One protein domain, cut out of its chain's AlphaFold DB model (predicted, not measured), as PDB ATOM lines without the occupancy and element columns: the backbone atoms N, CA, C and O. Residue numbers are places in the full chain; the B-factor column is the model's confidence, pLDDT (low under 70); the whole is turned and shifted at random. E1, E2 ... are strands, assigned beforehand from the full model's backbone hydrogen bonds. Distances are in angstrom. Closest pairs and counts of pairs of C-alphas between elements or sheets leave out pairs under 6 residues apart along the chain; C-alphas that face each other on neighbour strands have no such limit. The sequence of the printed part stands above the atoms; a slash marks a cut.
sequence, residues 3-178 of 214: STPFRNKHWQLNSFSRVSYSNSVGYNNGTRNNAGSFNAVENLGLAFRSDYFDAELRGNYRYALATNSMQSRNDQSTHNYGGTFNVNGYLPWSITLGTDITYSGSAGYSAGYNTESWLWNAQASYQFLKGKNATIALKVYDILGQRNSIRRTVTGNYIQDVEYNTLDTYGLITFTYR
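Overview. This is residues 3 to 178 of the 214 residues of the protein "OMP_b-brl_3 domain-containing protein" of Bacteroides sp. CAG:20 (UniProt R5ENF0). You are looking at one broad, twisted sheet of long strands laid side by side as the chain runs back and forth, with no named helix over either face. Near its last edge, between E8 and E11, the chain leaves the sheet to form a separate hairpin, E9 and E10, whose tip, residues 154 to 159, sticks out. The printed part has 176 residues with no named helix and eleven named strands, E1 to E11 in chain order; the large sheet runs E1 - E2 - E3 - E4 - E5 - E6 - E7 - E8 - E11 and the small one E9 - E10, both antiparallel. The class is all strand, and the whole is loose, with a radius of gyration of the C-alphas of 22.8 A. Its spans are 79 by 45 by 25 A, only just elongated.

Arrangement. Start at the edge strand E1, residues 3 to 5, which forms a hairpin with E2, residues 11 to 28; N 4 and O 13 are 3.1 A apart, within hydrogen-bond range. Look next at E3, residues 31 to 49, antiparallel to E2 at 172 degrees, where the C-alphas of Asn 23 and Gly 36 face each other at 4.3 A and N 12 and O 47 are 2.8 A apart. E4, residues 53 to 68, comes beside E3, with N 40 and O 63 2.8 A apart. E5, residues 76 to 91, is antiparallel to E4 at 174 degrees; the C-alphas of Gly 59 and Gly 83 face each other at 4.0 A, and N 62 and O 80 are 2.7 A apart. Then find E6, residues 95 to 107, with N 85 and O 101 2.8 A apart, and E7, residues 115 to 128, with N 98 and O 123 2.8 A apart. E8, residues 134 to 141, is antiparallel to E7 at 164 degrees, with N 124 and O 138 2.9 A apart. E1 to E8 form a meander, each strand the antiparallel neighbour of the one before. E9, residues 149 to 155, is apart from E8 and forms a hairpin with E10, residues 158 to 164; there N 158 and O 155 are 2.9 A apart. The other edge strand, E11, residues 170 to 177, is apart from E10 and antiparallel to E8 at 165 degrees, with N 137 and O 174 2.9 A apart.

Along the chain. Find C-alpha 3 at (16.023, -34.938, -21.575), where E1 begins; this strand is 7.1 A long. From C-alpha 11 at (19.913, -32.357, -11.773), E2 runs 53.9 A, and E3, with 19 residues the longest strand, runs back over 58.7 A. E4 measures 50.4 A, E5 49.8 A, E6 40.9 A and E7 43.2 A. Then come E8 at 22.7 A, E9 at 19.2 A and E10 at 19.1 A. E11 runs 23.2 A and ends at C-alpha 177, at (44.144, -9.934, -18.360).

Size, cuts and confidence. The two C-alphas farthest apart are those of Gly 30 and Lys 130, at 79.4 A. From edge to edge of the large sheet the strands' lines turn by 63 degrees, and its C-alphas lie up to 14.3 A off its best plane. The printed part has no cut; E4 to E5, E6 to E7 and E8 to E9 have short links, and the other links are tight. The mean pLDDT of the printed part is 81.1; look for values under 70 at residues 5 to 8, 70 to 74, 111 to 113 and 147 to 167. E9 and E10 have means of 38 and 36.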
ATOM      1  N   SER A   3      15.348 -35.962 -22.372       72.38
ATOM      2  CA  SER A   3      16.023 -34.938 -21.575       72.38
ATOM      3  C   SER A   3      15.024 -34.351 -20.594       72.38
ATOM      4  O   SER A   3      14.001 -33.811 -21.017       72.38
ATOM      5  N   THR A   4      15.286 -34.478 -19.295       73.38
ATOM      6  CA  THR A   4      14.426 -33.874 -18.272       73.38
ATOM      7  C   THR A   4      15.247 -33.353 -17.100       73.38
ATOM      8  O   THR A   4      16.061 -34.109 -16.555       73.38
ATOM      9  N   PRO A   5      15.016 -32.109 -16.642       66.56
ATOM     10  CA  PRO A   5      15.469 -31.707 -15.322       66.56
ATOM     11  C   PRO A   5      14.686 -32.500 -14.267       66.56
ATOM     12  O   PRO A   5      13.470 -32.668 -14.381       66.56
ATOM     13  N   PHE A   6      15.354 -32.993 -13.223       68.06
ATOM     14  CA  PHE A   6      14.637 -33.586 -12.091       68.06
ATOM     15  C   PHE A   6      13.868 -32.503 -11.322       68.06
ATOM     16  O   PHE A   6      14.179 -31.313 -11.414       68.06
ATOM     17  N   ARG A   7      12.902 -32.921 -10.488       61.06
ATOM     18  CA  ARG A   7      12.071 -32.035  -9.645       61.06
ATOM     19  C   ARG A   7      12.860 -30.962  -8.875       61.06
ATOM     20  O   ARG A   7      12.306 -29.899  -8.625       61.06
ATOM     21  N   ASN A   8      14.136 -31.207  -8.558       63.38
ATOM     22  CA  ASN A   8      15.001 -30.271  -7.834       63.38
ATOM     23  C   ASN A   8      15.797 -29.269  -8.698       63.38
ATOM     24  O   ASN A   8      16.637 -28.581  -8.136       63.38
ATOM     25  N   LYS A   9      15.563 -29.152 -10.019       73.94
ATOM     26  CA  LYS A   9      16.210 -28.220 -10.991       73.94
ATOM     27  C   LYS A   9      17.747 -28.261 -11.110       73.94
ATOM     28  O   LYS A   9      18.270 -27.872 -12.148       73.94
ATOM     29  N   HIS A  10      18.460 -28.765 -10.107       84.75
ATOM     30  CA  HIS A  10      19.911 -28.919 -10.084       84.75
ATOM     31  C   HIS A  10      20.383 -30.107 -10.919       84.75
ATOM     32  O   HIS A  10      21.469 -30.067 -11.482       84.75
ATOM     33  N   TRP A  11      19.567 -31.156 -11.022       90.12
ATOM     34  CA  TRP A  11      19.913 -32.357 -11.773       90.12
ATOM     35  C   TRP A  11      19.280 -32.352 -13.161       90.12
ATOM     36  O   TRP A  11      18.092 -32.056 -13.306       90.12
ATOM     37  N   GLN A  12      20.050 -32.766 -14.158       90.69
ATOM     38  CA  GLN A  12      19.615 -32.940 -15.538       90.69
ATOM     39  C   GLN A  12      20.036 -34.327 -16.017       90.69
ATOM     40  O   GLN A  12      21.203 -34.695 -15.896       90.69
ATOM     41  N   LEU A  13      19.087 -35.089 -16.555       91.94
ATOM     42  CA  LEU A  13      19.344 -36.381 -17.182       91.94
ATOM     43  C   LEU A  13      19.108 -36.262 -18.685       91.94
ATOM     44  O   LEU A  13      18.055 -35.784 -19.103       91.94
ATOM     45  N   ASN A  14      20.060 -36.749 -19.471       90.62
ATOM     46  CA  ASN A  14      19.999 -36.862 -20.918       90.62
ATOM     47  C   ASN A  14      20.261 -38.317 -21.311       90.62
ATOM     48  O   ASN A  14      21.233 -38.913 -20.858       90.62
ATOM     49  N   SER A  15      19.419 -38.889 -22.164       93.06
ATOM     50  CA  SER A  15      19.626 -40.221 -22.731       93.06
ATOM     51  C   SER A  15      19.356 -40.215 -24.232       93.06
ATOM     52  O   SER A  15      18.383 -39.628 -24.731       93.06
ATOM     53  N   PHE A  16      20.242 -40.873 -24.969       93.62
ATOM     54  CA  PHE A  16      20.119 -41.089 -26.395       93.62
ATOM     55  C   PHE A  16      20.454 -42.534 -26.749       93.62
ATOM     56  O   PHE A  16      21.622 -42.920 -26.807       93.62
ATOM     57  N   SER A  17      19.406 -43.278 -27.080       94.88
ATOM     58  CA  SER A  17      19.483 -44.627 -27.628       94.88
ATOM     59  C   SER A  17      19.212 -44.603 -29.130       94.88
ATOM     60  O   SER A  17      18.271 -43.950 -29.597       94.88
ATOM     61  N   ARG A  18      20.000 -45.349 -29.899       95.56
ATOM     62  CA  ARG A  18      19.749 -45.626 -31.315       95.56
ATOM     63  C   ARG A  18      20.063 -47.080 -31.606       95.56
ATOM     64  O   ARG A  18      21.171 -47.536 -31.355       95.56
ATOM     65  N   VAL A  19      19.112 -47.767 -32.219       95.25
ATOM     66  CA  VAL A  19      19.307 -49.109 -32.764       95.25
ATOM     67  C   VAL A  19      19.074 -49.044 -34.264       95.25
ATOM     68  O   VAL A  19      18.143 -48.385 -34.726       95.25
ATOM     69  N   SER A  20      19.937 -49.694 -35.029       94.62
ATOM     70  CA  SER A  20      19.822 -49.792 -36.480       94.62
ATOM     71  C   SER A  20      20.276 -51.162 -36.943       94.62
ATOM     72  O   SER A  20      21.289 -51.676 -36.470       94.62
ATOM     73  N   TYR A  21      19.553 -51.716 -37.904       93.56
ATOM     74  CA  TYR A  21      19.921 -52.935 -38.598       93.56
ATOM     75  C   TYR A  21      19.898 -52.662 -40.097       93.56
ATOM     76  O   TYR A  21      18.948 -52.063 -40.603       93.56
ATOM     77  N   SER A  22      20.938 -53.085 -40.800       89.81
ATOM     78  CA  SER A  22      20.987 -53.084 -42.254       89.81
ATOM     79  C   SER A  22      21.357 -54.471 -42.750       89.81
ATOM     80  O   SER A  22      22.083 -55.217 -42.098       89.81
ATOM     81  N   ASN A  23      20.831 -54.822 -43.916       90.38
ATOM     82  CA  ASN A  23      21.137 -56.078 -44.570       90.38
ATOM     83  C   ASN A  23      21.435 -55.809 -46.042       90.38
ATOM     84  O   ASN A  23      20.666 -55.122 -46.712       90.38
ATOM     85  N   SER A  24      22.549 -56.339 -46.529       85.06
ATOM     86  CA  SER A  24      22.991 -56.197 -47.909       85.06
ATOM     87  C   SER A  24      23.121 -57.572 -48.541       85.06
ATOM     88  O   SER A  24      23.829 -58.439 -48.033       85.06
ATOM     89  N   VAL A  25      22.430 -57.770 -49.660       84.88
ATOM     90  CA  VAL A  25      22.504 -59.004 -50.441       84.88
ATOM     91  C   VAL A  25      23.360 -58.724 -51.667       84.88
ATOM     92  O   VAL A  25      23.011 -57.883 -52.491       84.88
ATOM     93  N   GLY A  26      24.474 -59.434 -51.787       81.94
ATOM     94  CA  GLY A  26      25.373 -59.368 -52.934       81.94
ATOM     95  C   GLY A  26      25.686 -60.754 -53.476       81.94
ATOM     96  O   GLY A  26      25.317 -61.767 -52.887       81.94
ATOM     97  N   TYR A  27      26.396 -60.803 -54.596       79.38
ATOM     98  CA  TYR A  27      26.940 -62.042 -55.143       79.38
ATOM     99  C   TYR A  27      28.463 -61.942 -55.150       79.38
ATOM    100  O   TYR A  27      29.011 -60.950 -55.625       79.38
ATOM    101  N   ASN A  28      29.144 -62.957 -54.625       73.12
ATOM    102  CA  ASN A  28      30.597 -63.087 -54.704       73.12
ATOM    103  C   ASN A  28      30.908 -64.401 -55.430       73.12
ATOM    104  O   ASN A  28      30.475 -65.465 -54.987       73.12
ATOM    105  N   ASN A  29      31.571 -64.326 -56.588       77.00
ATOM    106  CA  ASN A  29      31.826 -65.468 -57.480       77.00
ATOM    107  C   ASN A  29      30.577 -66.338 -57.760       77.00
ATOM    108  O   ASN A  29      30.630 -67.563 -57.702       77.00
ATOM    109  N   GLY A  30      29.422 -65.706 -58.009       76.00
ATOM    110  CA  GLY A  30      28.156 -66.396 -58.309       76.00
ATOM    111  C   GLY A  30      27.416 -66.972 -57.094       76.00
ATOM    112  O   GLY A  30      26.280 -67.417 -57.227       76.00
ATOM    113  N   THR A  31      28.006 -66.910 -55.898       73.62
ATOM    114  CA  THR A  31      27.367 -67.355 -54.654       73.62
ATOM    115  C   THR A  31      26.710 -66.175 -53.945       73.62
ATOM    116  O   THR A  31      27.296 -65.095 -53.840       73.62
ATOM    117  N   ARG A  32      25.482 -66.370 -53.455       78.38
ATOM    118  CA  ARG A  32      24.735 -65.346 -52.717       78.38
ATOM    119  C   ARG A  32      25.396 -65.085 -51.361       78.38
ATOM    120  O   ARG A  32      25.475 -65.981 -50.523       78.38
ATOM    121  N   ASN A  33      25.794 -63.841 -51.135       80.75
ATOM    122  CA  ASN A  33      26.256 -63.331 -49.856       80.75
ATOM    123  C   ASN A  33      25.180 -62.454 -49.211       80.75
ATOM    124  O   ASN A  33      24.721 -61.486 -49.815       80.75
ATOM    125  N   ASN A  34      24.802 -62.769 -47.981       82.81
ATOM    126  CA  ASN A  34      23.942 -61.955 -47.140       82.81
ATOM    127  C   ASN A  34      24.795 -61.361 -46.014       82.81
ATOM    128  O   ASN A  34      25.261 -62.097 -45.143       82.81
ATOM    129  N   ALA A  35      25.024 -60.052 -46.062       84.50
ATOM    130  CA  ALA A  35      25.820 -59.313 -45.093       84.50
ATOM    131  C   ALA A  35      24.910 -58.448 -44.212       84.50
ATOM    132  O   ALA A  35      24.375 -57.433 -44.665       84.50
ATOM    133  N   GLY A  36      24.747 -58.842 -42.949       88.19
ATOM    134  CA  GLY A  36      23.959 -58.108 -41.962       88.19
ATOM    135  C   GLY A  36      24.842 -57.238 -41.070       88.19
ATOM    136  O   GLY A  36      25.883 -57.692 -40.603       88.19
ATOM    137  N   SER A  37      24.414 -56.008 -40.787       88.06
ATOM    138  CA  SER A  37      25.048 -55.118 -39.813       88.06
ATOM    139  C   SER A  37      24.023 -54.617 -38.804       88.06
ATOM    140  O   SER A  37      23.106 -53.869 -39.136       88.06
ATOM    141  N   PHE A  38      24.190 -55.011 -37.547       92.00
ATOM    142  CA  PHE A  38      23.433 -54.484 -36.420       92.00
ATOM    143  C   PHE A  38      24.299 -53.490 -35.650       92.00
ATOM    144  O   PHE A  38      25.460 -53.764 -35.370       92.00
ATOM    145  N   ASN A  39      23.745 -52.333 -35.302       93.12
ATOM    146  CA  ASN A  39      24.400 -51.339 -34.463       93.12
ATOM    147  C   ASN A  39      23.418 -50.867 -33.390       93.12
ATOM    148  O   ASN A  39      22.320 -50.412 -33.712       93.12
ATOM    149  N   ALA A  40      23.837 -50.914 -32.130       95.81
ATOM    150  CA  ALA A  40      23.142 -50.304 -31.007       95.81
ATOM    151  C   ALA A  40      24.071 -49.289 -30.338       95.81
ATOM    152  O   ALA A  40      25.244 -49.564 -30.106       95.81
ATOM    153  N   VAL A  41      23.554 -48.101 -30.060       95.88
ATOM    154  CA  VAL A  41      24.276 -46.999 -29.430       95.88
ATOM    155  C   VAL A  41      23.432 -46.487 -28.277       95.88
ATOM    156  O   VAL A  41      22.261 -46.178 -28.476       95.88
ATOM    157  N   GLU A  42      24.043 -46.349 -27.112       95.88
ATOM    158  CA  GLU A  42      23.477 -45.723 -25.926       95.88
ATOM    159  C   GLU A  42      24.408 -44.606 -25.462       95.88
ATOM    160  O   GLU A  42      25.621 -44.791 -25.375       95.88
ATOM    161  N   ASN A  43      23.847 -43.439 -25.164       95.81
ATOM    162  CA  ASN A  43      24.548 -42.354 -24.493       95.81
ATOM    163  C   ASN A  43      23.700 -41.904 -23.316       95.81
ATOM    164  O   ASN A  43      22.540 -41.539 -23.496       95.81
ATOM    165  N   LEU A  44      24.300 -41.880 -22.138       96.25
ATOM    166  CA  LEU A  44      23.690 -41.404 -20.909       96.25
ATOM    167  C   LEU A  44      24.497 -40.219 -20.400       96.25
ATOM    168  O   LEU A  44      25.721 -40.244 -20.408       96.25
ATOM    169  N   GLY A  45      23.815 -39.176 -19.962       96.12
ATOM    170  CA  GLY A  45      24.410 -37.983 -19.387       96.12
ATOM    171  C   GLY A  45      23.641 -37.578 -18.145       96.12
ATOM    172  O   GLY A  45      22.428 -37.411 -18.192       96.12
ATOM    173  N   LEU A  46      24.349 -37.409 -17.043       95.12
ATOM    174  CA  LEU A  46      23.833 -36.920 -15.781       95.12
ATOM    175  C   LEU A  46      24.643 -35.688 -15.399       95.12
ATOM    176  O   LEU A  46      25.850 -35.777 -15.195       95.12
ATOM    177  N   ALA A  47      23.981 -34.545 -15.290       94.31
ATOM    178  CA  ALA A  47      24.599 -33.311 -14.838       94.31
ATOM    179  C   ALA A  47      23.956 -32.841 -13.534       94.31
ATOM    180  O   ALA A  47      22.742 -32.930 -13.359       94.31
ATOM    181  N   PHE A  48      24.783 -32.306 -12.649       93.31
ATOM    182  CA  PHE A  48      24.399 -31.573 -11.458       93.31
ATOM    183  C   PHE A  48      24.974 -30.164 -11.549       93.31
ATOM    184  O   PHE A  48      26.158 -29.999 -11.833       93.31
ATOM    185  N   ARG A  49      24.137 -29.154 -11.325       92.00
ATOM    186  CA  ARG A  49      24.513 -27.741 -11.393       92.00
ATOM    187  C   ARG A  49      24.124 -27.039 -10.104       92.00
ATOM    188  O   ARG A  49      22.973 -27.133  -9.675       92.00
ATOM    189  N   SER A  50      25.069 -26.340  -9.494       92.00
ATOM    190  CA  SER A  50      24.895 -25.604  -8.241       92.00
ATOM    191  C   SER A  50      25.802 -24.378  -8.224       92.00
ATOM    192  O   SER A  50      26.771 -24.304  -8.973       92.00
ATOM    193  N   ASP A  51      25.530 -23.432  -7.328       90.00
ATOM    194  CA  ASP A  51      26.337 -22.216  -7.181       90.00
ATOM    195  C   ASP A  51      27.777 -22.518  -6.730       90.00
ATOM    196  O   ASP A  51      28.696 -21.743  -6.995       90.00
ATOM    197  N   TYR A  52      27.985 -23.653  -6.056       91.56
ATOM    198  CA  TYR A  52      29.290 -24.061  -5.527       91.56
ATOM    199  C   TYR A  52      30.042 -25.022  -6.434       91.56
ATOM    200  O   TYR A  52      31.270 -25.051  -6.405       91.56
ATOM    201  N   PHE A  53      29.333 -25.852  -7.192       93.00
ATOM    202  CA  PHE A  53      29.975 -26.787  -8.097       93.00
ATOM    203  C   PHE A  53      29.035 -27.276  -9.185       93.00
ATOM    204  O   PHE A  53      27.829 -27.438  -8.991       93.00
ATOM    205  N   ASP A  54      29.660 -27.612 -10.298       92.50
ATOM    206  CA  ASP A  54      29.064 -28.267 -11.437       92.50
ATOM    207  C   ASP A  54      29.727 -29.624 -11.624       92.50
ATOM    208  O   ASP A  54      30.952 -29.711 -11.692       92.50
ATOM    209  N   ALA A  55      28.928 -30.677 -11.743       94.81
ATOM    210  CA  ALA A  55      29.406 -32.018 -12.034       94.81
ATOM    211  C   ALA A  55      28.653 -32.597 -13.228       94.81
ATOM    212  O   ALA A  55      27.446 -32.413 -13.370       94.81
ATOM    213  N   GLU A  56      29.348 -33.320 -14.092       94.88
ATOM    214  CA  GLU A  56      28.743 -34.001 -15.223       94.88
ATOM    215  C   GLU A  56      29.406 -35.352 -15.455       94.88
ATOM    216  O   GLU A  56      30.614 -35.446 -15.663       94.88
ATOM    217  N   LEU A  57      28.587 -36.395 -15.449       96.88
ATOM    218  CA  LEU A  57      28.955 -37.748 -15.814       96.88
ATOM    219  C   LEU A  57      28.254 -38.097 -17.120       96.88
ATOM    220  O   LEU A  57      27.028 -38.076 -17.197       96.88
ATOM    221  N   ARG A  58      29.020 -38.452 -18.143       96.44
ATOM    222  CA  ARG A  58      28.498 -39.006 -19.391       96.44
ATOM    223  C   ARG A  58      29.081 -40.388 -19.601       96.44
ATOM    224  O   ARG A  58      30.262 -40.590 -19.357       96.44
ATOM    225  N   GLY A  59      28.259 -41.317 -20.051       96.81
ATOM    226  CA  GLY A  59      28.658 -42.653 -20.461       96.81
ATOM    227  C   GLY A  59      28.158 -42.920 -21.869       96.81
ATOM    228  O   GLY A  59      27.065 -42.492 -22.241       96.81
ATOM    229  N   ASN A  60      28.951 -43.637 -22.650       96.06
ATOM    230  CA  ASN A  60      28.569 -44.075 -23.979       96.06
ATOM    231  C   ASN A  60      28.882 -45.557 -24.152       96.06
ATOM    232  O   ASN A  60      29.908 -46.059 -23.697       96.06
ATOM    233  N   TYR A  61      28.000 -46.242 -24.863       96.25
ATOM    234  CA  TYR A  61      28.166 -47.634 -25.229       96.25
ATOM    235  C   TYR A  61      27.709 -47.833 -26.666       96.25
ATOM    236  O   TYR A  61      26.630 -47.398 -27.059       96.25
ATOM    237  N   ARG A  62      28.535 -48.498 -27.462       94.88
ATOM    238  CA  ARG A  62      28.224 -48.896 -28.823       94.88
ATOM    239  C   ARG A  62      28.510 -50.377 -28.975       94.88
ATOM    240  O   ARG A  62      29.621 -50.832 -28.729       94.88
ATOM    241  N   TYR A  63      27.508 -51.085 -29.456       93.62
ATOM    242  CA  TYR A  63      27.591 -52.463 -29.890       93.62
ATOM    243  C   TYR A  63      27.422 -52.512 -31.403       93.62
ATOM    244  O   TYR A  63      26.485 -51.908 -31.935       93.62
ATOM    245  N   ALA A  64      28.307 -53.216 -32.098       91.88
ATOM    246  CA  ALA A  64      28.162 -53.486 -33.516       91.88
ATOM    247  C   ALA A  64      28.383 -54.972 -33.790       91.88
ATOM    248  O   ALA A  64      29.344 -55.565 -33.320       91.88
ATOM    249  N   LEU A  65      27.489 -55.566 -34.571       90.25
ATOM    250  CA  LEU A  65      27.570 -56.953 -35.001       90.25
ATOM    251  C   LEU A  65      27.537 -56.982 -36.527       90.25
ATOM    252  O   LEU A  65      26.576 -56.517 -37.143       90.25
ATOM    253  N   ALA A  66      28.595 -57.515 -37.125       86.50
ATOM    254  CA  ALA A  66      28.689 -57.791 -38.550       86.50
ATOM    255  C   ALA A  66      28.563 -59.299 -38.773       86.50
ATOM    256  O   ALA A  66      29.282 -60.075 -38.149       86.50
ATOM    257  N   THR A  67      27.653 -59.699 -39.657       84.62
ATOM    258  CA  THR A  67      27.389 -61.104 -40.006       84.62
ATOM    259  C   THR A  67      27.535 -61.313 -41.505       84.62
ATOM    260  O   THR A  67      27.220 -60.409 -42.285       84.62
ATOM    261  N   ASN A  68      28.007 -62.486 -41.925       77.69
ATOM    262  CA  ASN A  68      28.201 -62.798 -43.342       77.69
ATOM    263  C   ASN A  68      27.848 -64.263 -43.654       77.69
ATOM    264  O   ASN A  68      28.382 -65.192 -43.051       77.69
ATOM    265  N   SER A  69      26.962 -64.496 -44.629       74.81
ATOM    266  CA  SER A  69      26.505 -65.855 -44.954       74.81
ATOM    267  C   SER A  69      27.520 -66.708 -45.722       74.81
ATOM    268  O   SER A  69      27.372 -67.924 -45.748       74.81
ATOM    269  N   MET A  70      28.527 -66.110 -46.370       65.00
ATOM    270  CA  MET A  70      29.587 -66.855 -47.072       65.00
ATOM    271  C   MET A  70      30.783 -67.178 -46.172       65.00
ATOM    272  O   MET A  70      31.491 -68.155 -46.407       65.00
ATOM    273  N   GLN A  71      31.009 -66.371 -45.138       63.25
ATOM    274  CA  GLN A  71      32.052 -66.577 -44.138       63.25
ATOM    275  C   GLN A  71      31.473 -66.370 -42.737       63.25
ATOM    276  O   GLN A  71      31.897 -65.471 -42.020       63.25
ATOM    277  N   SER A  72      30.544 -67.231 -42.315       61.72
ATOM    278  CA  SER A  72      29.940 -67.153 -40.969       61.72
ATOM    279  C   SER A  72      30.970 -67.280 -39.839       61.72
ATOM    280  O   SER A  72      30.738 -66.854 -38.717       61.72
ATOM    281  N   ARG A  73      32.158 -67.829 -40.134       59.72
ATOM    282  CA  ARG A  73      33.307 -67.857 -39.211       59.72
ATOM    283  C   ARG A  73      33.944 -66.483 -38.953       59.72
ATOM    284  O   ARG A  73      34.724 -66.377 -38.015       59.72
ATOM    285  N   ASN A  74      33.635 -65.479 -39.775       65.94
ATOM    286  CA  ASN A  74      34.126 -64.102 -39.670       65.94
ATOM    287  C   ASN A  74      33.060 -63.149 -39.110       65.94
ATOM    288  O   ASN A  74      33.229 -61.932 -39.204       65.94
ATOM    289  N   ASP A  75      31.965 -63.678 -38.555       79.69
ATOM    290  CA  ASP A  75      31.024 -62.860 -37.800       79.69
ATOM    291  C   ASP A  75      31.791 -62.148 -36.678       79.69
ATOM    292  O   ASP A  75      32.511 -62.771 -35.892       79.69
ATOM    293  N   GLN A  76      31.676 -60.823 -36.634       81.88
ATOM    294  CA  GLN A  76      32.459 -59.993 -35.730       81.88
ATOM    295  C   GLN A  76      31.532 -59.127 -34.889       81.88
ATOM    296  O   GLN A  76      30.762 -58.314 -35.405       81.88
ATOM    297  N   SER A  77      31.640 -59.296 -33.574       88.62
ATOM    298  CA  SER A  77      30.953 -58.491 -32.572       88.62
ATOM    299  C   SER A  77      31.955 -57.535 -31.945       88.62
ATOM    300  O   SER A  77      32.894 -57.995 -31.302       88.62
ATOM    301  N   THR A  78      31.764 -56.229 -32.106       89.25
ATOM    302  CA  THR A  78      32.608 -55.196 -31.502       89.25
ATOM    303  C   THR A  78      31.838 -54.368 -30.484       89.25
ATOM    304  O   THR A  78      30.643 -54.091 -30.613       89.25
ATOM    305  N   HIS A  79      32.560 -53.957 -29.450       93.19
ATOM    306  CA  HIS A  79      32.072 -53.131 -28.362       93.19
ATOM    307  C   HIS A  79      32.989 -51.917 -28.248       93.19
ATOM    308  O   HIS A  79      34.204 -52.066 -28.147       93.19
ATOM    309  N   ASN A  80      32.421 -50.718 -28.241       92.31
ATOM    310  CA  ASN A  80      33.132 -49.496 -27.888       92.31
ATOM    311  C   ASN A  80      32.388 -48.843 -26.737       92.31
ATOM    312  O   ASN A  80      31.186 -48.605 -26.826       92.31
ATOM    313  N   TYR A  81      33.093 -48.547 -25.664       94.62
ATOM    314  CA  TYR A  81      32.489 -48.011 -24.460       94.62
ATOM    315  C   TYR A  81      33.396 -46.969 -23.842       94.62
ATOM    316  O   TYR A  81      34.587 -46.897 -24.133       94.62
ATOM    317  N   GLY A  82      32.815 -46.104 -23.034       96.06
ATOM    318  CA  GLY A  82      33.568 -45.033 -22.425       96.06
ATOM    319  C   GLY A  82      32.687 -44.121 -21.607       96.06
ATOM    320  O   GLY A  82      31.481 -44.334 -21.456       96.06
ATOM    321  N   GLY A  83      33.320 -43.093 -21.076       95.94
ATOM    322  CA  GLY A  83      32.627 -42.064 -20.344       95.94
ATOM    323  C   GLY A  83      33.526 -40.893 -20.014       95.94
ATOM    324  O   GLY A  83      34.748 -40.999 -20.025       95.94
ATOM    325  N   THR A  84      32.895 -39.768 -19.713       94.69
ATOM    326  CA  THR A  84      33.563 -38.554 -19.262       94.69
ATOM    327  C   THR A  84      32.987 -38.145 -17.923       94.69
ATOM    328  O   THR A  84      31.766 -38.046 -17.790       94.69
ATOM    329  N   PHE A  85      33.841 -37.828 -16.965       95.38
ATOM    330  CA  PHE A  85      33.466 -37.239 -15.695       95.38
ATOM    331  C   PHE A  85      34.148 -35.886 -15.543       95.38
ATOM    332  O   PHE A  85      35.367 -35.782 -15.607       95.38
ATOM    333  N   ASN A  86      33.345 -34.844 -15.374       93.12
ATOM    334  CA  ASN A  86      33.791 -33.461 -15.310       93.12
ATOM    335  C   ASN A  86      33.282 -32.850 -14.012       93.12
ATOM    336  O   ASN A  86      32.088 -32.944 -13.732       93.12
ATOM    337  N   VAL A  87      34.145 -32.184 -13.251       93.56
ATOM    338  CA  VAL A  87      33.735 -31.410 -12.074       93.56
ATOM    339  C   VAL A  87      34.424 -30.061 -12.089       93.56
ATOM    340  O   VAL A  87      35.635 -29.995 -12.270       93.56
ATOM    341  N   ASN A  88      33.667 -28.993 -11.859       91.56
ATOM    342  CA  ASN A  88      34.189 -27.660 -11.590       91.56
ATOM    343  C   ASN A  88      33.639 -27.172 -10.251       91.56
ATOM    344  O   ASN A  88      32.429 -27.060 -10.089       91.56
ATOM    345  N   GLY A  89      34.521 -26.894  -9.298       91.44
ATOM    346  CA  GLY A  89      34.189 -26.312  -8.003       91.44
ATOM    347  C   GLY A  89      34.544 -24.830  -7.956       91.44
ATOM    348  O   GLY A  89      35.650 -24.435  -8.332       91.44
ATOM    349  N   TYR A  90      33.620 -24.024  -7.449       92.81
ATOM    350  CA  TYR A  90      33.745 -22.586  -7.248       92.81
ATOM    351  C   TYR A  90      33.937 -22.311  -5.759       92.81
ATOM    352  O   TYR A  90      33.015 -22.428  -4.951       92.81
ATOM    353  N   LEU A  91      35.167 -21.975  -5.383       92.69
ATOM    354  CA  LEU A  91      35.536 -21.722  -3.997       92.69
ATOM    355  C   LEU A  91      35.401 -20.227  -3.664       92.69
ATOM    356  O   LEU A  91      35.392 -19.370  -4.561       92.69
ATOM    357  N   PRO A  92      35.352 -19.880  -2.364       89.69
ATOM    358  CA  PRO A  92      35.533 -18.506  -1.919       89.69
ATOM    359  C   PRO A  92      36.806 -17.873  -2.501       89.69
ATOM    360  O   PRO A  92      37.734 -18.554  -2.938       89.69
ATOM    361  N   TRP A  93      36.840 -16.539  -2.514       88.94
ATOM    362  CA  TRP A  93      37.972 -15.752  -3.028       88.94
ATOM    363  C   TRP A  93      38.249 -15.912  -4.530       88.94
ATOM    364  O   TRP A  93      39.336 -15.596  -4.990       88.94
ATOM    365  N   SER A  94      37.253 -16.304  -5.330       92.25
ATOM    366  CA  SER A  94      37.381 -16.404  -6.799       92.25
ATOM    367  C   SER A  94      38.409 -17.442  -7.259       92.25
ATOM    368  O   SER A  94      39.063 -17.268  -8.291       92.25
ATOM    369  N   ILE A  95      38.535 -18.522  -6.489       93.19
ATOM    370  CA  ILE A  95      39.289 -19.710  -6.872       93.19
ATOM    371  C   ILE A  95      38.335 -20.680  -7.567       93.19
ATOM    372  O   ILE A  95      37.202 -20.883  -7.132       93.19
ATOM    373  N   THR A  96      38.780 -21.283  -8.663       92.00
ATOM    374  CA  THR A  96      38.042 -22.346  -9.352       92.00
ATOM    375  C   THR A  96      38.950 -23.544  -9.552       92.00
ATOM    376  O   THR A  96      40.052 -23.402 -10.084       92.00
ATOM    377  N   LEU A  97      38.474 -24.713  -9.138       93.00
ATOM    378  CA  LEU A  97      39.135 -25.996  -9.347       93.00
ATOM    379  C   LEU A  97      38.334 -26.795 -10.364       93.00
ATOM    380  O   LEU A  97      37.110 -26.815 -10.301       93.00
ATOM    381  N   GLY A  98      39.016 -27.445 -11.296       92.50
ATOM    382  CA  GLY A  98      38.385 -28.259 -12.320       92.50
ATOM    383  C   GLY A  98      39.108 -29.581 -12.496       92.50
ATOM    384  O   GLY A  98      40.333 -29.639 -12.418       92.50
ATOM    385  N   THR A  99      38.357 -30.635 -12.773       89.81
ATOM    386  CA  THR A  99      38.905 -31.917 -13.200       89.81
ATOM    387  C   THR A  99      38.057 -32.514 -14.310       89.81
ATOM    388  O   THR A  99      36.837 -32.347 -14.335       89.81
ATOM    389  N   ASP A 100      38.730 -33.182 -15.236       90.12
ATOM    390  CA  ASP A 100      38.148 -33.873 -16.374       90.12
ATOM    391  C   ASP A 100      38.810 -35.247 -16.485       90.12
ATOM    392  O   ASP A 100      40.032 -35.353 -16.579       90.12
ATOM    393  N   ILE A 101      38.002 -36.296 -16.420       93.75
ATOM    394  CA  ILE A 101      38.425 -37.685 -16.558       93.75
ATOM    395  C   ILE A 101      37.672 -38.270 -17.740       93.75
ATOM    396  O   ILE A 101      36.447 -38.211 -17.787       93.75
ATOM    397  N   THR A 102      38.391 -38.874 -18.671       93.25
ATOM    398  CA  THR A 102      37.822 -39.596 -19.803       93.25
ATOM    399  C   THR A 102      38.317 -41.028 -19.784       93.25
ATOM    400  O   THR A 102      39.517 -41.272 -19.718       93.25
ATOM    401  N   TYR A 103      37.391 -41.970 -19.873       93.75
ATOM    402  CA  TYR A 103      37.673 -43.380 -20.084       93.75
ATOM    403  C   TYR A 103      37.217 -43.785 -21.481       93.75
ATOM    404  O   TYR A 103      36.107 -43.438 -21.899       93.75
ATOM    405  N   SER A 104      38.041 -44.555 -22.184       91.94
ATOM    406  CA  SER A 104      37.641 -45.203 -23.429       91.94
ATOM    407  C   SER A 104      38.151 -46.631 -23.499       91.94
ATOM    408  O   SER A 104      39.279 -46.916 -23.103       91.94
ATOM    409  N   GLY A 105      37.306 -47.518 -24.015       91.31
ATOM    410  CA  GLY A 105      37.613 -48.923 -24.194       91.31
ATOM    411  C   GLY A 105      37.022 -49.502 -25.476       91.31
ATOM    412  O   GLY A 105      35.979 -49.059 -25.976       91.31
ATOM    413  N   SER A 106      37.700 -50.509 -26.017       90.81
ATOM    414  CA  SER A 106      37.249 -51.295 -27.164       90.81
ATOM    415  C   SER A 106      37.433 -52.789 -26.912       90.81
ATOM    416  O   SER A 106      38.467 -53.217 -26.410       90.81
ATOM    417  N   ALA A 107      36.447 -53.593 -27.308       88.00
ATOM    418  CA  ALA A 107      36.504 -55.050 -27.231       88.00
ATOM    419  C   ALA A 107      35.911 -55.708 -28.486       88.00
ATOM    420  O   ALA A 107      35.119 -55.097 -29.205       88.00
ATOM    421  N   GLY A 108      36.279 -56.965 -28.747       81.69
ATOM    422  CA  GLY A 108      35.748 -57.744 -29.875       81.69
ATOM    423  C   GLY A 108      36.429 -57.468 -31.222       81.69
ATOM    424  O   GLY A 108      35.945 -57.861 -32.285       81.69
ATOM    425  N   TYR A 109      37.575 -56.791 -31.184       78.88
ATOM    426  CA  TYR A 109      38.479 -56.680 -32.322       78.88
ATOM    427  C   TYR A 109      39.458 -57.864 -32.329       78.88
ATOM    428  O   TYR A 109      39.568 -58.598 -31.346       78.88
ATOM    429  N   SER A 110      40.164 -58.079 -33.444       75.25
ATOM    430  CA  SER A 110      41.191 -59.125 -33.528       75.25
ATOM    431  C   SER A 110      42.254 -58.969 -32.427       75.25
ATOM    432  O   SER A 110      42.439 -57.880 -31.879       75.25
ATOM    433  N   ALA A 111      42.938 -60.066 -32.082       64.75
ATOM    434  CA  ALA A 111      43.912 -60.093 -30.990       64.75
ATOM    435  C   ALA A 111      44.901 -58.910 -31.080       64.75
ATOM    436  O   ALA A 111      45.495 -58.679 -32.131       64.75
ATOM    437  N   GLY A 112      45.033 -58.157 -29.979       64.88
ATOM    438  CA  GLY A 112      45.897 -56.973 -29.881       64.88
ATOM    439  C   GLY A 112      45.220 -55.609 -30.091       64.88
ATOM    440  O   GLY A 112      45.894 -54.599 -29.932       64.88
ATOM    441  N   TYR A 113      43.917 -55.543 -30.406       69.12
ATOM    442  CA  TYR A 113      43.201 -54.263 -30.639       69.12
ATOM    443  C   TYR A 113      42.109 -53.938 -29.623       69.12
ATOM    444  O   TYR A 113      41.346 -52.982 -29.802       69.12
ATOM    445  N   ASN A 114      42.019 -54.728 -28.558       80.75
ATOM    446  CA  ASN A 114      41.268 -54.296 -27.394       80.75
ATOM    447  C   ASN A 114      42.099 -53.221 -26.701       80.75
ATOM    448  O   ASN A 114      43.269 -53.445 -26.394       80.75
ATOM    449  N   THR A 115      41.506 -52.051 -26.516       83.75
ATOM    450  CA  THR A 115      42.172 -50.906 -25.899       83.75
ATOM    451  C   THR A 115      41.418 -50.519 -24.648       83.75
ATOM    452  O   THR A 115      40.199 -50.663 -24.595       83.75
ATOM    453  N   GLU A 116      42.147 -50.029 -23.656       86.88
ATOM    454  CA  GLU A 116      41.598 -49.362 -22.484       86.88
ATOM    455  C   GLU A 116      42.514 -48.187 -22.167       86.88
ATOM    456  O   GLU A 116      43.732 -48.349 -22.096       86.88
ATOM    457  N   SER A 117      41.944 -46.995 -22.021       86.38
ATOM    458  CA  SER A 117      42.711 -45.790 -21.725       86.38
ATOM    459  C   SER A 117      41.945 -44.849 -20.808       86.38
ATOM    460  O   SER A 117      40.734 -44.645 -20.952       86.38
ATOM    461  N   TRP A 118      42.679 -44.261 -19.867       89.88
ATOM    462  CA  TRP A 118      42.203 -43.231 -18.958       89.88
ATOM    463  C   TRP A 118      42.982 -41.941 -19.178       89.88
ATOM    464  O   TRP A 118      44.190 -41.883 -18.983       89.88
ATOM    465  N   LEU A 119      42.277 -40.873 -19.526       89.69
ATOM    466  CA  LEU A 119      42.836 -39.534 -19.626       89.69
ATOM    467  C   LEU A 119      42.335 -38.712 -18.450       89.69
ATOM    468  O   LEU A 119      41.129 -38.563 -18.274       89.69
ATOM    469  N   TRP A 120      43.252 -38.157 -17.665       92.00
ATOM    470  CA  TRP A 120      42.908 -37.301 -16.535       92.00
ATOM    471  C   TRP A 120      43.588 -35.947 -16.661       92.00
ATOM    472  O   TRP A 120      44.811 -35.851 -16.727       92.00
ATOM    473  N   ASN A 121      42.782 -34.894 -16.671       87.00
ATOM    474  CA  ASN A 121      43.222 -33.513 -16.664       87.00
ATOM    475  C   ASN A 121      42.722 -32.819 -15.390       87.00
ATOM    476  O   ASN A 121      41.625 -33.089 -14.884       87.00
ATOM    477  N   ALA A 122      43.512 -31.873 -14.893       90.31
ATOM    478  CA  ALA A 122      43.136 -31.032 -13.766       90.31
ATOM    479  C   ALA A 122      43.502 -29.572 -14.029       90.31
ATOM    480  O   ALA A 122      44.444 -29.263 -14.758       90.31
ATOM    481  N   GLN A 123      42.755 -28.657 -13.421       88.81
ATOM    482  CA  GLN A 123      43.045 -27.234 -13.470       88.81
ATOM    483  C   GLN A 123      42.736 -26.544 -12.144       88.81
ATOM    484  O   GLN A 123      41.788 -26.889 -11.443       88.81
ATOM    485  N   ALA A 124      43.507 -25.508 -11.851       92.38
ATOM    486  CA  ALA A 124      43.234 -24.556 -10.791       92.38
ATOM    487  C   ALA A 124      43.390 -23.147 -11.354       92.38
ATOM    488  O   ALA A 124      44.329 -22.868 -12.097       92.38
ATOM    489  N   SER A 125      42.475 -22.247 -11.017       90.06
ATOM    490  CA  SER A 125      42.563 -20.849 -11.427       90.06
ATOM    491  C   SER A 125      42.175 -19.913 -10.300       90.06
ATOM    492  O   SER A 125      41.355 -20.250  -9.447       90.06
ATOM    493  N   TYR A 126      42.779 -18.733 -10.316       94.81
ATOM    494  CA  TYR A 126      42.528 -17.669  -9.363       94.81
ATOM    495  C   TYR A 126      42.333 -16.360 -10.115       94.81
ATOM    496  O   TYR A 126      43.200 -15.932 -10.883       94.81
ATOM    497  N   GLN A 127      41.178 -15.736  -9.898       91.31
ATOM    498  CA  GLN A 127      40.866 -14.426 -10.453       91.31
ATOM    499  C   GLN A 127      41.131 -13.343  -9.413       91.31
ATOM    500  O   GLN A 127      40.635 -13.409  -8.290       91.31
ATOM    501  N   PHE A 128      41.871 -12.317  -9.810       90.00
ATOM    502  CA  PHE A 128      42.293 -11.229  -8.935       90.00
ATOM    503  C   PHE A 128      42.143  -9.871  -9.627       90.00
ATOM    504  O   PHE A 128      41.715  -9.800 -10.781       90.00
ATOM    505  N   LEU A 129      42.471  -8.801  -8.893       89.50
ATOM    506  CA  LEU A 129      42.228  -7.390  -9.226       89.50
ATOM    507  C   LEU A 129      40.743  -6.962  -9.196       89.50
ATOM    508  O   LEU A 129      39.815  -7.770  -9.081       89.50
ATOM    509  N   LYS A 130      40.520  -5.640  -9.240       82.69
ATOM    510  CA  LYS A 130      39.185  -5.031  -9.162       82.69
ATOM    511  C   LYS A 130      38.344  -5.474 -10.362       82.69
ATOM    512  O   LYS A 130      38.713  -5.249 -11.507       82.69
ATOM    513  N   GLY A 131      37.198  -6.094 -10.085       83.50
ATOM    514  CA  GLY A 131      36.322  -6.630 -11.129       83.50
ATOM    515  C   GLY A 131      36.784  -7.967 -11.721       83.50
ATOM    516  O   GLY A 131      36.288  -8.341 -12.783       83.50
ATOM    517  N   LYS A 132      37.701  -8.687 -11.048       85.50
ATOM    518  CA  LYS A 132      38.180 -10.024 -11.456       85.50
ATOM    519  C   LYS A 132      38.701 -10.035 -12.898       85.50
ATOM    520  O   LYS A 132      38.351 -10.895 -13.705       85.50
ATOM    521  N   ASN A 133      39.465  -9.004 -13.249       88.06
ATOM    522  CA  ASN A 133      39.945  -8.768 -14.605       88.06
ATOM    523  C   ASN A 133      41.310  -9.412 -14.890       88.06
ATOM    524  O   ASN A 133      41.651  -9.552 -16.059       88.06
ATOM    525  N   ALA A 134      42.059  -9.852 -13.875       86.44
ATOM    526  CA  ALA A 134      43.211 -10.736 -14.053       86.44
ATOM    527  C   ALA A 134      42.875 -12.167 -13.625       86.44
ATOM    528  O   ALA A 134      42.129 -12.384 -12.674       86.44
ATOM    529  N   THR A 135      43.440 -13.155 -14.312       89.56
ATOM    530  CA  THR A 135      43.359 -14.573 -13.953       89.56
ATOM    531  C   THR A 135      44.723 -15.218 -14.124       89.56
ATOM    532  O   THR A 135      45.357 -15.054 -15.165       89.56
ATOM    533  N   ILE A 136      45.152 -15.980 -13.123       86.44
ATOM    534  CA  ILE A 136      46.237 -16.950 -13.266       86.44
ATOM    535  C   ILE A 136      45.640 -18.352 -13.192       86.44
ATOM    536  O   ILE A 136      44.785 -18.619 -12.347       86.44
ATOM    537  N   ALA A 137      46.047 -19.233 -14.097       86.75
ATOM    538  CA  ALA A 137      45.572 -20.606 -14.152       86.75
ATOM    539  C   ALA A 137      46.739 -21.572 -14.339       86.75
ATOM    540  O   ALA A 137      47.639 -21.311 -15.132       86.75
ATOM    541  N   LEU A 138      46.684 -22.695 -13.637       87.75
ATOM    542  CA  LEU A 138      47.530 -23.857 -13.849       87.75
ATOM    543  C   LEU A 138      46.649 -24.982 -14.388       87.75
ATOM    544  O   LEU A 138      45.620 -25.299 -13.791       87.75
ATOM    545  N   LYS A 139      47.054 -25.586 -15.501       83.69
ATOM    546  CA  LYS A 139      46.420 -26.777 -16.070       83.69
ATOM    547  C   LYS A 139      47.442 -27.889 -16.170       83.69
ATOM    548  O   LYS A 139      48.551 -27.640 -16.624       83.69
ATOM    549  N   VAL A 140      47.068 -29.095 -15.774       86.81
ATOM    550  CA  VAL A 140      47.881 -30.299 -15.922       86.81
ATOM    551  C   VAL A 140      47.114 -31.257 -16.815       86.81
ATOM    552  O   VAL A 140      45.956 -31.578 -16.538       86.81
ATOM    553  N   TYR A 141      47.752 -31.663 -17.905       84.31
ATOM    554  CA  TYR A 141      47.179 -32.548 -18.905       84.31
ATOM    555  C   TYR A 141      47.760 -33.947 -18.779       84.31
ATOM    556  O   TYR A 141      48.955 -34.091 -18.540       84.31
ATOM    557  N   ASP A 142      46.905 -34.947 -18.990       82.44
ATOM    558  CA  ASP A 142      47.254 -36.370 -19.003       82.44
ATOM    559  C   ASP A 142      48.055 -36.834 -17.774       82.44
ATOM    560  O   ASP A 142      49.133 -37.404 -17.887       82.44
ATOM    561  N   ILE A 143      47.522 -36.590 -16.574       85.81
ATOM    562  CA  ILE A 143      48.141 -36.932 -15.278       85.81
ATOM    563  C   ILE A 143      48.491 -38.425 -15.172       85.81
ATOM    564  O   ILE A 143      49.426 -38.789 -14.465       85.81
ATOM    565  N   LEU A 144      47.737 -39.287 -15.857       85.25
ATOM    566  CA  LEU A 144      47.935 -40.737 -15.834       85.25
ATOM    567  C   LEU A 144      48.954 -41.224 -16.876       85.25
ATOM    568  O   LEU A 144      49.347 -42.385 -16.811       85.25
ATOM    569  N   GLY A 145      49.361 -40.369 -17.820       79.94
ATOM    570  CA  GLY A 145      50.328 -40.704 -18.868       79.94
ATOM    571  C   GLY A 145      49.867 -41.846 -19.776       79.94
ATOM    572  O   GLY A 145      50.679 -42.675 -20.174       79.94
ATOM    573  N   GLN A 146      48.560 -41.949 -20.048       73.12
ATOM    574  CA  GLN A 146      47.992 -43.060 -20.830       73.12
ATOM    575  C   GLN A 146      47.553 -42.645 -22.237       73.12
ATOM    576  O   GLN A 146      46.838 -43.397 -22.910       73.12
ATOM    577  N   ARG A 147      47.933 -41.453 -22.711       65.94
ATOM    578  CA  ARG A 147      47.577 -41.003 -24.057       65.94
ATOM    579  C   ARG A 147      48.373 -41.742 -25.136       65.94
ATOM    580  O   ARG A 147      49.315 -41.211 -25.708       65.94
ATOM    581  N   ASN A 148      47.897 -42.929 -25.500       55.97
ATOM    582  CA  ASN A 148      48.348 -43.658 -26.681       55.97
ATOM    583  C   ASN A 148      47.359 -43.432 -27.832       55.97
ATOM    584  O   ASN A 148      46.244 -43.957 -27.831       55.97
ATOM    585  N   SER A 149      47.751 -42.638 -28.831       49.91
ATOM    586  CA  SER A 149      46.944 -42.411 -30.036       49.91
ATOM    587  C   SER A 149      47.155 -43.547 -31.044       49.91
ATOM    588  O   SER A 149      47.846 -43.373 -32.046       49.91
ATOM    589  N   ILE A 150      46.554 -44.715 -30.795       45.47
ATOM    590  CA  ILE A 150      46.506 -45.807 -31.781       45.47
ATOM    591  C   ILE A 150      45.195 -45.690 -32.565       45.47
ATOM    592  O   ILE A 150      44.113 -45.932 -32.033       45.47
ATOM    593  N   ARG A 151      45.272 -45.326 -33.851       38.81
ATOM    594  CA  ARG A 151      44.111 -45.311 -34.760       38.81
ATOM    595  C   ARG A 151      44.373 -46.256 -35.933       38.81
ATOM    596  O   ARG A 151      44.952 -45.849 -36.935       38.81
ATOM    597  N   ARG A 152      43.921 -47.514 -35.837       41.38
ATOM    598  CA  ARG A 152      43.954 -48.472 -36.960       41.38
ATOM    599  C   ARG A 152      42.679 -48.346 -37.797       41.38
ATOM    600  O   ARG A 152      41.576 -48.507 -37.278       41.38
ATOM    601  N   THR A 153      42.824 -48.096 -39.098       31.23
ATOM    602  CA  THR A 153      41.717 -48.212 -40.066       31.23
ATOM    603  C   THR A 153      41.848 -49.555 -40.778       31.23
ATOM    604  O   THR A 153      42.864 -49.813 -41.419       31.23
ATOM    605  N   VAL A 154      40.840 -50.422 -40.655       30.28
ATOM    606  CA  VAL A 154      40.803 -51.735 -41.321       30.28
ATOM    607  C   VAL A 154      39.790 -51.671 -42.460       30.28
ATOM    608  O   VAL A 154      38.608 -51.434 -42.223       30.28
ATOM    609  N   THR A 155      40.248 -51.882 -43.693       30.48
ATOM    610  CA  THR A 155      39.387 -52.050 -44.878       30.48
ATOM    611  C   THR A 155      39.783 -53.361 -45.553       30.48
ATOM    612  O   THR A 155      40.950 -53.725 -45.499       30.48
ATOM    613  N   GLY A 156      38.840 -54.079 -46.174       39.12
ATOM    614  CA  GLY A 156      38.950 -55.505 -46.539       39.12
ATOM    615  C   GLY A 156      40.173 -55.996 -47.339       39.12
ATOM    616  O   GLY A 156      40.293 -57.201 -47.497       39.12
ATOM    617  N   ASN A 157      41.081 -55.122 -47.794       31.33
ATOM    618  CA  ASN A 157      42.323 -55.475 -48.496       31.33
ATOM    619  C   ASN A 157      43.600 -54.785 -47.952       31.33
ATOM    620  O   ASN A 157      44.658 -54.935 -48.556       31.33
ATOM    621  N   TYR A 158      43.547 -54.028 -46.845       26.58
ATOM    622  CA  TYR A 158      44.746 -53.448 -46.218       26.58
ATOM    623  C   TYR A 158      44.541 -53.147 -44.728       26.58
ATOM    624  O   TYR A 158      43.463 -52.746 -44.278       26.58
ATOM    625  N   ILE A 159      45.618 -53.327 -43.971       35.56
ATOM    626  CA  ILE A 159      45.714 -53.066 -42.544       35.56
ATOM    627  C   ILE A 159      46.738 -51.929 -42.381       35.56
ATOM    628  O   ILE A 159      47.929 -52.146 -42.585       35.56
ATOM    629  N   GLN A 160      46.272 -50.716 -42.053       29.80
ATOM    630  CA  GLN A 160      47.143 -49.558 -41.813       29.80
ATOM    631  C   GLN A 160      47.193 -49.220 -40.325       29.80
ATOM    632  O   GLN A 160      46.167 -48.859 -39.737       29.80
ATOM    633  N   ASP A 161      48.387 -49.307 -39.741       37.12
ATOM    634  CA  ASP A 161      48.704 -48.736 -38.433       37.12
ATOM    635  C   ASP A 161      49.206 -47.317 -38.586       37.12
ATOM    636  O   ASP A 161      50.180 -47.071 -39.297       37.12
ATOM    637  N   VAL A 162      48.556 -46.381 -37.902       40.47
ATOM    638  CA  VAL A 162      49.131 -45.062 -37.672       40.47
ATOM    639  C   VAL A 162      49.235 -44.876 -36.167       40.47
ATOM    640  O   VAL A 162      48.227 -44.733 -35.471       40.47
ATOM    641  N   GLU A 163      50.468 -44.935 -35.684       39.34
ATOM    642  CA  GLU A 163      50.841 -44.627 -34.313       39.34
ATOM    643  C   GLU A 163      51.314 -43.170 -34.278       39.34
ATOM    644  O   GLU A 163      52.264 -42.798 -34.968       39.34
ATOM    645  N   TYR A 164      50.614 -42.319 -33.526       42.75
ATOM    646  CA  TYR A 164      51.055 -40.947 -33.282       42.75
ATOM    647  C   TYR A 164      51.641 -40.856 -31.878       42.75
ATOM    648  O   TYR A 164      50.935 -41.086 -30.898       42.75
ATOM    649  N   ASN A 165      52.914 -40.470 -31.785       46.16
ATOM    650  CA  ASN A 165      53.545 -40.126 -30.518       46.16
ATOM    651  C   ASN A 165      53.021 -38.749 -30.070       46.16
ATOM    652  O   ASN A 165      53.379 -37.719 -30.646       46.16
ATOM    653  N   THR A 166      52.089 -38.731 -29.123       52.19
ATOM    654  CA  THR A 166      51.549 -37.497 -28.535       52.19
ATOM    655  C   THR A 166      52.344 -37.125 -27.287       52.19
ATOM    656  O   THR A 166      52.686 -38.010 -26.521       52.19
ATOM    657  N   LEU A 167      52.624 -35.827 -27.086       56.72
ATOM    658  CA  LEU A 167      53.311 -35.303 -25.892       56.72
ATOM    659  C   LEU A 167      52.722 -35.895 -24.596       56.72
ATOM    660  O   LEU A 167      51.501 -35.843 -24.416       56.72
ATOM    661  N   ASP A 168      53.612 -36.393 -23.731       71.00
ATOM    662  CA  ASP A 168      53.341 -36.931 -22.389       71.00
ATOM    663  C   ASP A 168      52.684 -35.900 -21.448       71.00
ATOM    664  O   ASP A 168      52.387 -34.768 -21.831       71.00
ATOM    665  N   THR A 169      52.485 -36.269 -20.180       81.25
ATOM    666  CA  THR A 169      51.996 -35.398 -19.104       81.25
ATOM    667  C   THR A 169      52.707 -34.037 -19.084       81.25
ATOM    668  O   THR A 169      53.918 -33.961 -18.876       81.25
ATOM    669  N   TYR A 170      51.960 -32.937 -19.232       82.88
ATOM    670  CA  TYR A 170      52.529 -31.583 -19.185       82.88
ATOM    671  C   TYR A 170      51.656 -30.591 -18.417       82.88
ATOM    672  O   TYR A 170      50.429 -30.702 -18.353       82.88
ATOM    673  N   GLY A 171      52.310 -29.585 -17.834       85.25
ATOM    674  CA  GLY A 171      51.670 -28.472 -17.142       85.25
ATOM    675  C   GLY A 171      51.727 -27.184 -17.961       85.25
ATOM    676  O   GLY A 171      52.740 -26.887 -18.586       85.25
ATOM    677  N   LEU A 172      50.656 -26.394 -17.932       84.69
ATOM    678  CA  LEU A 172      50.580 -25.073 -18.550       84.69
ATOM    679  C   LEU A 172      50.154 -24.037 -17.511       84.69
ATOM    680  O   LEU A 172      49.081 -24.147 -16.918       84.69
ATOM    681  N   ILE A 173      50.973 -23.001 -17.339       84.88
ATOM    682  CA  ILE A 173      50.605 -21.807 -16.577       84.88
ATOM    683  C   ILE A 173      50.140 -20.742 -17.568       84.88
ATOM    684  O   ILE A 173      50.819 -20.446 -18.546       84.88
ATOM    685  N   THR A 174      48.965 -20.170 -17.332       78.50
ATOM    686  CA  THR A 174      48.381 -19.118 -18.165       78.50
ATOM    687  C   THR A 174      48.074 -17.901 -17.311       78.50
ATOM    688  O   THR A 174      47.410 -18.008 -16.281       78.50
ATOM    689  N   PHE A 175      48.522 -16.736 -17.768       88.69
ATOM    690  CA  PHE A 175      48.080 -15.447 -17.254       88.69
ATOM    691  C   PHE A 175      47.152 -14.794 -18.281       88.69
ATOM    692  O   PHE A 175      47.462 -14.743 -19.470       88.69
ATOM    693  N   THR A 176      45.996 -14.312 -17.840       84.81
ATOM    694  CA  THR A 176      45.006 -13.644 -18.690       84.81
ATOM    695  C   THR A 176      44.585 -12.336 -18.042       84.81
ATOM    696  O   THR A 176      44.216 -12.318 -16.870       84.81
ATOM    697  N   TYR A 177      44.602 -11.246 -18.808       87.19
ATOM    698  CA  TYR A 177      44.144  -9.934 -18.360       87.19
ATOM    699  C   TYR A 177      43.090  -9.379 -19.317       87.19
ATOM    700  O   TYR A 177      43.318  -9.291 -20.523       87.19
ATOM    701  N   ARG A 178      41.922  -9.020 -18.782       83.06
ATOM    702  CA  ARG A 178      40.784  -8.496 -19.536       83.06
ATOM    703  C   ARG A 178      40.660  -6.990 -19.328       83.06
ATOM    704  O   ARG A 178      40.409  -6.522 -18.220       83.06
TER     705      ARG A 178